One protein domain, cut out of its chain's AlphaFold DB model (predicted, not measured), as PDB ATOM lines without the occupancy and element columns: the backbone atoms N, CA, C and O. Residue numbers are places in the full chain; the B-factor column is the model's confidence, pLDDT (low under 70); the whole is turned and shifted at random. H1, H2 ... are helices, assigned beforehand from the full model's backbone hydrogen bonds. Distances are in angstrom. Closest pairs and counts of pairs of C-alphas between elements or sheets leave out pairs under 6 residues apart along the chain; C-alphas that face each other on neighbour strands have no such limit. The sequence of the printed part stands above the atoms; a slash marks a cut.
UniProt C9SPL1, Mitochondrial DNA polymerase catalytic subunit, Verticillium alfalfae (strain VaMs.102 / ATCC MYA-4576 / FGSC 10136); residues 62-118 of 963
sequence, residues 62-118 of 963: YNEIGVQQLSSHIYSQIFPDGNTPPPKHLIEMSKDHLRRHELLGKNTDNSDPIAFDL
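Overview. This is residues 62 to 118 of the 963 residues of the protein "Mitochondrial DNA polymerase catalytic subunit" of Verticillium alfalfae (strain VaMs.102 / ATCC MYA-4576 / FGSC 10136) (UniProt C9SPL1). With little regular structure, this is a flat, open ring of chain: H2 lies at one end and H1 at the other, with residues 79 to 87 along one side and residues 101 to 118 along the other. Residues 62 to 68 curl inside the ring. The printed part has 57 residues with two named helices, H1 then H2, and no named strand; the class is all helix, though the named elements hold only 20 residues. It is loose, with a radius of gyration of the C-alphas of 13.8 A, and spans 40 by 26 by 9 A.

Along the chain. Find C-alpha 88 at (-12.243, 22.194, 170.155); from there H2, residues 88 to 100, runs 18.5 A. H1, residues 72 to 78, begins at C-alpha 72, (-19.015, 0.941, 172.673).

Arrangement. Look from H2 to H1: they are apart, joined by a short link of 9 residues. In H2 every O i to N i+4 pair is within hydrogen-bond range; in H1, 2 of 3 are.

Size, cuts and confidence. The C-alphas farthest apart, of Arg 100 and Asp 117, are 40.4 A apart. The printed part has no cut. Its mean pLDDT is 88.2, and no printed residue is under 70.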
ATOM      1  N   TYR A  62     -21.786   9.204 173.632       90.62
ATOM      2  CA  TYR A  62     -22.306  10.526 173.292       90.62
ATOM      3  C   TYR A  62     -21.172  11.402 172.772       90.62
ATOM      4  O   TYR A  62     -20.021  11.250 173.188       90.62
ATOM      5  N   ASN A  63     -21.493  12.313 171.859       90.69
ATOM      6  CA  ASN A  63     -20.550  13.328 171.394       90.69
ATOM      7  C   ASN A  63     -20.596  14.595 172.274       90.69
ATOM      8  O   ASN A  63     -21.383  14.708 173.215       90.69
ATOM      9  N   GLU A  64     -19.769  15.591 171.956       90.50
ATOM     10  CA  GLU A  64     -19.585  16.802 172.768       90.50
ATOM     11  C   GLU A  64     -20.768  17.795 172.730       90.50
ATOM     12  O   GLU A  64     -20.686  18.877 173.320       90.50
ATOM     13  N   ILE A  65     -21.863  17.435 172.050       90.31
ATOM     14  CA  ILE A  65     -23.163  18.130 172.043       90.31
ATOM     15  C   ILE A  65     -24.318  17.236 172.540       90.31
ATOM     16  O   ILE A  65     -25.479  17.618 172.405       90.31
ATOM     17  N   GLY A  66     -24.010  16.073 173.125       87.50
ATOM     18  CA  GLY A  66     -24.979  15.179 173.769       87.50
ATOM     19  C   GLY A  66     -25.719  14.215 172.840       87.50
ATOM     20  O   GLY A  66     -26.580  13.491 173.321       87.50
ATOM     21  N   VAL A  67     -25.403  14.174 171.541       88.94
ATOM     22  CA  VAL A  67     -26.093  13.292 170.582       88.94
ATOM     23  C   VAL A  67     -25.553  11.869 170.692       88.94
ATOM     24  O   VAL A  67     -24.334  11.660 170.597       88.94
ATOM     25  N   GLN A  68     -26.453  10.896 170.852       88.69
ATOM     26  CA  GLN A  68     -26.117   9.472 170.936       88.69
ATOM     27  C   GLN A  68     -25.433   8.975 169.648       88.69
ATOM     28  O   GLN A  68     -25.764   9.375 168.531       88.69
ATOM     29  N   GLN A  69     -24.414   8.137 169.812       88.56
ATOM     30  CA  GLN A  69     -23.587   7.545 168.761       88.56
ATOM     31  C   GLN A  69     -23.610   6.015 168.880       88.56
ATOM     32  O   GLN A  69     -24.107   5.462 169.861       88.56
ATOM     33  N   LEU A  70     -22.992   5.328 167.911       90.00
ATOM     34  CA  LEU A  70     -22.760   3.880 167.963       90.00
ATOM     35  C   LEU A  70     -22.194   3.450 169.325       90.00
ATOM     36  O   LEU A  70     -21.233   4.054 169.825       90.00
ATOM     37  N   SER A  71     -22.793   2.396 169.883       92.44
ATOM     38  CA  SER A  71     -22.451   1.806 171.178       92.44
ATOM     39  C   SER A  71     -20.976   1.406 171.262       92.44
ATOM     40  O   SER A  71     -20.314   1.204 170.241       92.44
ATOM     41  N   SER A  72     -20.429   1.296 172.477       90.94
ATOM     42  CA  SER A  72     -19.015   0.941 172.673       90.94
ATOM     43  C   SER A  72     -18.600  -0.354 171.965       90.94
ATOM     44  O   SER A  72     -17.504  -0.395 171.412       90.94
ATOM     45  N   HIS A  73     -19.475  -1.367 171.938       92.06
ATOM     46  CA  HIS A  73     -19.193  -2.669 171.321       92.06
ATOM     47  C   HIS A  73     -19.236  -2.641 169.788       92.06
ATOM     48  O   HIS A  73     -18.376  -3.226 169.138       92.06
ATOM     49  N   ILE A  74     -20.192  -1.930 169.180       91.38
ATOM     50  CA  ILE A  74     -20.238  -1.775 167.713       91.38
ATOM     51  C   ILE A  74     -19.116  -0.842 167.234       91.38
ATOM     52  O   ILE A  74     -18.511  -1.061 166.184       91.38
ATOM     53  N   TYR A  75     -18.806   0.199 168.009       91.69
ATOM     54  CA  TYR A  75     -17.802   1.189 167.633       91.69
ATOM     55  C   TYR A  75     -16.389   0.601 167.523       91.69
ATOM     56  O   TYR A  75     -15.691   0.927 166.568       91.69
ATOM     57  N   SER A  76     -15.971  -0.276 168.442       90.56
ATOM     58  CA  SER A  76     -14.653  -0.930 168.379       90.56
ATOM     59  C   SER A  76     -14.508  -1.883 167.187       90.56
ATOM     60  O   SER A  76     -13.411  -2.022 166.653       90.56
ATOM     61  N   GLN A  77     -15.606  -2.503 166.743       90.38
ATOM     62  CA  GLN A  77     -15.630  -3.396 165.580       90.38
ATOM     63  C   GLN A  77     -15.570  -2.630 164.249       90.38
ATOM     64  O   GLN A  77     -14.908  -3.073 163.314       90.38
ATOM     65  N   ILE A  78     -16.238  -1.471 164.158       89.25
ATOM     66  CA  ILE A  78     -16.266  -0.644 162.935       89.25
ATOM     67  C   ILE A  78     -15.046   0.291 162.834       89.25
ATOM     68  O   ILE A  78     -14.579   0.584 161.733       89.25
ATOM     69  N   PHE A  79     -14.522   0.762 163.968       89.25
ATOM     70  CA  PHE A  79     -13.408   1.711 164.055       89.25
ATOM     71  C   PHE A  79     -12.285   1.156 164.955       89.25
ATOM     72  O   PHE A  79     -12.058   1.695 166.043       89.25
ATOM     73  N   PRO A  80     -11.564   0.097 164.530       83.81
ATOM     74  CA  PRO A  80     -10.522  -0.538 165.345       83.81
ATOM     75  C   PRO A  80      -9.362   0.415 165.682       83.81
ATOM     76  O   PRO A  80      -8.871   0.411 166.808       83.81
ATOM     77  N   ASP A  81      -8.987   1.294 164.747       85.19
ATOM     78  CA  ASP A  81      -7.984   2.356 164.946       85.19
ATOM     79  C   ASP A  81      -8.577   3.635 165.598       85.19
ATOM     80  O   ASP A  81      -7.898   4.656 165.743       85.19
ATOM     81  N   GLY A  82      -9.857   3.612 165.993       84.88
ATOM     82  CA  GLY A  82     -10.585   4.753 166.551       84.88
ATOM     83  C   GLY A  82     -10.934   5.837 165.521       84.88
ATOM     84  O   GLY A  82     -11.127   5.570 164.335       84.88
ATOM     85  N   ASN A  83     -11.061   7.087 165.980       83.25
ATOM     86  CA  ASN A  83     -11.306   8.246 165.121       83.25
ATOM     87  C   ASN A  83     -10.519   9.482 165.590       83.25
ATOM     88  O   ASN A  83     -10.084   9.577 166.736       83.25
ATOM     89  N   THR A  84     -10.328  10.456 164.695       84.81
ATOM     90  CA  THR A  84      -9.757  11.758 165.071       84.81
ATOM     91  C   THR A  84     -10.857  12.644 165.670       84.81
ATOM     92  O   THR A  84     -11.833  12.916 164.965       84.81
ATOM     93  N   PRO A  85     -10.729  13.133 166.918       86.38
ATOM     94  CA  PRO A  85     -11.757  13.964 167.539       86.38
ATOM     95  C   PRO A  85     -11.871  15.347 166.865       86.38
ATOM     96  O   PRO A  85     -10.889  15.843 166.293       86.38
ATOM     97  N   PRO A  86     -13.037  16.017 166.940       89.88
ATOM     98  CA  PRO A  86     -13.219  17.327 166.329       89.88
ATOM     99  C   PRO A  86     -12.348  18.400 167.017       89.88
ATOM    100  O   PRO A  86     -12.208  18.411 168.244       89.88
ATOM    101  N   PRO A  87     -11.773  19.364 166.273       94.00
ATOM    102  CA  PRO A  87     -11.072  20.498 166.870       94.00
ATOM    103  C   PRO A  87     -11.965  21.282 167.845       94.00
ATOM    104  O   PRO A  87     -13.050  21.727 167.471       94.00
ATOM    105  N   LYS A  88     -11.477  21.538 169.069       94.25
ATOM    106  CA  LYS A  88     -12.243  22.194 170.155       94.25
ATOM    107  C   LYS A  88     -12.965  23.486 169.740       94.25
ATOM    108  O   LYS A  88     -14.069  23.743 170.205       94.25
ATOM    109  N   HIS A  89     -12.382  24.283 168.842       95.12
ATOM    110  CA  HIS A  89     -13.019  25.510 168.353       95.12
ATOM    111  C   HIS A  89     -14.265  25.244 167.485       95.12
ATOM    112  O   HIS A  89     -15.220  26.011 167.563       95.12
ATOM    113  N   LEU A  90     -14.299  24.154 166.707       94.25
ATOM    114  CA  LEU A  90     -15.483  23.759 165.934       94.25
ATOM    115  C   LEU A  90     -16.598  23.240 166.847       94.25
ATOM    116  O   LEU A  90     -17.761  23.549 166.605       94.25
ATOM    117  N   ILE A  91     -16.248  22.537 167.928       94.12
ATOM    118  CA  ILE A  91     -17.200  22.083 168.954       94.12
ATOM    119  C   ILE A  91     -17.898  23.284 169.608       94.12
ATOM    120  O   ILE A  91     -19.125  23.312 169.698       94.12
ATOM    121  N   GLU A  92     -17.149  24.315 170.013       95.19
ATOM    122  CA  GLU A  92     -17.752  25.515 170.612       95.19
ATOM    123  C   GLU A  92     -18.537  26.363 169.596       95.19
ATOM    124  O   GLU A  92     -19.598  26.889 169.936       95.19
ATOM    125  N   MET A  93     -18.104  26.431 168.329       93.44
ATOM    126  CA  MET A  93     -18.899  27.049 167.255       93.44
ATOM    127  C   MET A  93     -20.209  26.291 166.979       93.44
ATOM    128  O   MET A  93     -21.239  26.925 166.752       93.44
ATOM    129  N   SER A  94     -20.186  24.956 167.039       94.44
ATOM    130  CA  SER A  94     -21.366  24.088 166.937       94.44
ATOM    131  C   SER A  94     -22.328  24.336 168.101       94.44
ATOM    132  O   SER A  94     -23.488  24.682 167.884       94.44
ATOM    133  N   LYS A  95     -21.843  24.268 169.352       94.56
ATOM    134  CA  LYS A  95     -22.643  24.575 170.553       94.56
ATOM    135  C   LYS A  95     -23.276  25.961 170.478       94.56
ATOM    136  O   LYS A  95     -24.449  26.112 170.810       94.56
ATOM    137  N   ASP A  96     -22.531  26.971 170.036       94.06
ATOM    138  CA  ASP A  96     -23.059  28.325 169.901       94.06
ATOM    139  C   ASP A  96     -24.107  28.454 168.785       94.06
ATOM    140  O   ASP A  96     -25.145  29.087 168.981       94.06
ATOM    141  N   HIS A  97     -23.909  27.792 167.645       93.12
ATOM    142  CA  HIS A  97     -24.917  27.721 166.588       93.12
ATOM    143  C   HIS A  97     -26.205  27.020 167.061       93.12
ATOM    144  O   HIS A  97     -27.294  27.577 166.909       93.12
ATOM    145  N   LEU A  98     -26.096  25.858 167.712       92.19
ATOM    146  CA  LEU A  98     -27.240  25.131 168.279       92.19
ATOM    147  C   LEU A  98     -27.942  25.923 169.395       92.19
ATOM    148  O   LEU A  98     -29.166  25.866 169.509       92.19
ATOM    149  N   ARG A  99     -27.202  26.712 170.187       93.25
ATOM    150  CA  ARG A  99     -27.757  27.627 171.200       93.25
ATOM    151  C   ARG A  99     -28.579  28.749 170.559       93.25
ATOM    152  O   ARG A  99     -29.703  28.988 170.991       93.25
ATOM    153  N   ARG A 100     -28.066  29.390 169.499       90.38
ATOM    154  CA  ARG A 100     -28.760  30.466 168.751       90.38
ATOM    155  C   ARG A 100     -30.075  30.026 168.098       90.38
ATOM    156  O   ARG A 100     -30.903  30.881 167.802       90.38
ATOM    157  N   HIS A 101     -30.263  28.726 167.869       89.12
ATOM    158  CA  HIS A 101     -31.485  28.151 167.292       89.12
ATOM    159  C   HIS A 101     -32.328  27.346 168.301       89.12
ATOM    160  O   HIS A 101     -33.256  26.641 167.905       89.12
ATOM    161  N   GLU A 102     -32.040  27.476 169.603       88.81
ATOM    162  CA  GLU A 102     -32.761  26.807 170.698       88.81
ATOM    163  C   GLU A 102     -32.762  25.264 170.605       88.81
ATOM    164  O   GLU A 102     -33.773  24.630 170.923       88.81
ATOM    165  N   LEU A 103     -31.677  24.651 170.128       87.38
ATOM    166  CA  LEU A 103     -31.558  23.195 169.958       87.38
ATOM    167  C   LEU A 103     -30.620  22.544 170.980       87.38
ATOM    168  O   LEU A 103     -30.869  21.418 171.398       87.38
ATOM    169  N   LEU A 104     -29.569  23.249 171.414       88.44
ATOM    170  CA  LEU A 104     -28.590  22.714 172.367       88.44
ATOM    171  C   LEU A 104     -29.277  22.260 173.669       88.44
ATOM    172  O   LEU A 104     -29.947  23.062 174.319       88.44
ATOM    173  N   GLY A 105     -29.087  20.992 174.050       82.94
ATOM    174  CA  GLY A 105     -29.705  20.399 175.241       82.94
ATOM    175  C   GLY A 105     -31.166  19.963 175.066       82.94
ATOM    176  O   GLY A 105     -31.808  19.627 176.056       82.94
ATOM    177  N   LYS A 106     -31.701  19.955 173.835       82.75
ATOM    178  CA  LYS A 106     -33.002  19.344 173.492       82.75
ATOM    179  C   LYS A 106     -32.839  17.986 172.803       82.75
ATOM    180  O   LYS A 106     -33.572  17.676 171.866       82.75
ATOM    181  N   ASN A 107     -31.854  17.210 173.246       81.06
ATOM    182  CA  ASN A 107     -31.721  15.802 172.888       81.06
ATOM    183  C   ASN A 107     -32.958  15.050 173.400       81.06
ATOM    184  O   ASN A 107     -33.469  15.355 174.482       81.06
ATOM    185  N   THR A 108     -33.477  14.120 172.605       71.94
ATOM    186  CA  THR A 108     -34.669  13.333 172.948       71.94
ATOM    187  C   THR A 108     -34.491  11.839 172.715       71.94
ATOM    188  O   THR A 108     -35.262  11.067 173.292       71.94
ATOM    189  N   ASP A 109     -33.467  11.412 171.968       71.06
ATOM    190  CA  ASP A 109     -33.100  10.000 171.930       71.06
ATOM    191  C   ASP A 109     -32.495   9.573 173.278       71.06
ATOM    192  O   ASP A 109     -31.507  10.129 173.755       71.06
ATOM    193  N   ASN A 110     -33.155   8.608 173.912       71.50
ATOM    194  CA  ASN A 110     -32.732   7.938 175.143       71.50
ATOM    195  C   ASN A 110     -32.900   6.414 174.967       71.50
ATOM    196  O   ASN A 110     -33.244   5.710 175.915       71.50
ATOM    197  N   SER A 111     -32.772   5.920 173.730       79.88
ATOM    198  CA  SER A 111     -32.862   4.493 173.411       79.88
ATOM    199  C   SER A 111     -31.686   3.711 173.997       79.88
ATOM    200  O   SER A 111     -30.559   4.207 174.063       79.88
ATOM    201  N   ASP A 112     -31.944   2.467 174.408       82.81
ATOM    202  CA  ASP A 112     -30.893   1.586 174.909       82.81
ATOM    203  C   ASP A 112     -29.842   1.291 173.814       82.81
ATOM    204  O   ASP A 112     -30.186   1.089 172.643       82.81
ATOM    205  N   PRO A 113     -28.543   1.265 174.159       86.75
ATOM    206  CA  PRO A 113     -27.461   1.159 173.186       86.75
ATOM    207  C   PRO A 113     -27.371  -0.239 172.563       86.75
ATOM    208  O   PRO A 113     -26.762  -1.148 173.129       86.75
ATOM    209  N   ILE A 114     -27.905  -0.381 171.347       87.12
ATOM    210  CA  ILE A 114     -27.839  -1.612 170.544       87.12
ATOM    211  C   ILE A 114     -26.386  -2.094 170.402       87.12
ATOM    212  O   ILE A 114     -25.501  -1.333 169.998       87.12
ATOM    213  N   ALA A 115     -26.142  -3.373 170.687       88.44
ATOM    214  CA  ALA A 115     -24.871  -4.045 170.452       88.44
ATOM    215  C   ALA A 115     -25.073  -5.509 170.059       88.44
ATOM    216  O   ALA A 115     -26.027  -6.147 170.492       88.44
ATOM    217  N   PHE A 116     -24.171  -6.007 169.218       87.81
ATOM    218  CA  PHE A 116     -24.073  -7.386 168.738       87.81
ATOM    219  C   PHE A 116     -22.705  -7.568 168.060       87.81
ATOM    220  O   PHE A 116     -22.005  -6.581 167.795       87.81
ATOM    221  N   ASP A 117     -22.322  -8.810 167.776       82.12
ATOM    222  CA  ASP A 117     -21.107  -9.115 167.016       82.12
ATOM    223  C   ASP A 117     -21.359  -8.993 165.505       82.12
ATOM    224  O   ASP A 117     -22.268  -9.617 164.949       82.12
ATOM    225  N   LEU A 118     -20.539  -8.183 164.837       81.94
ATOM    226  CA  LEU A 118     -20.561  -7.953 163.397       81.94
ATOM    227  C   LEU A 118     -19.665  -8.965 162.659       81.94
ATOM    228  O   LEU A 118     -18.624  -9.372 163.181       81.94
TER     229      LEU A 118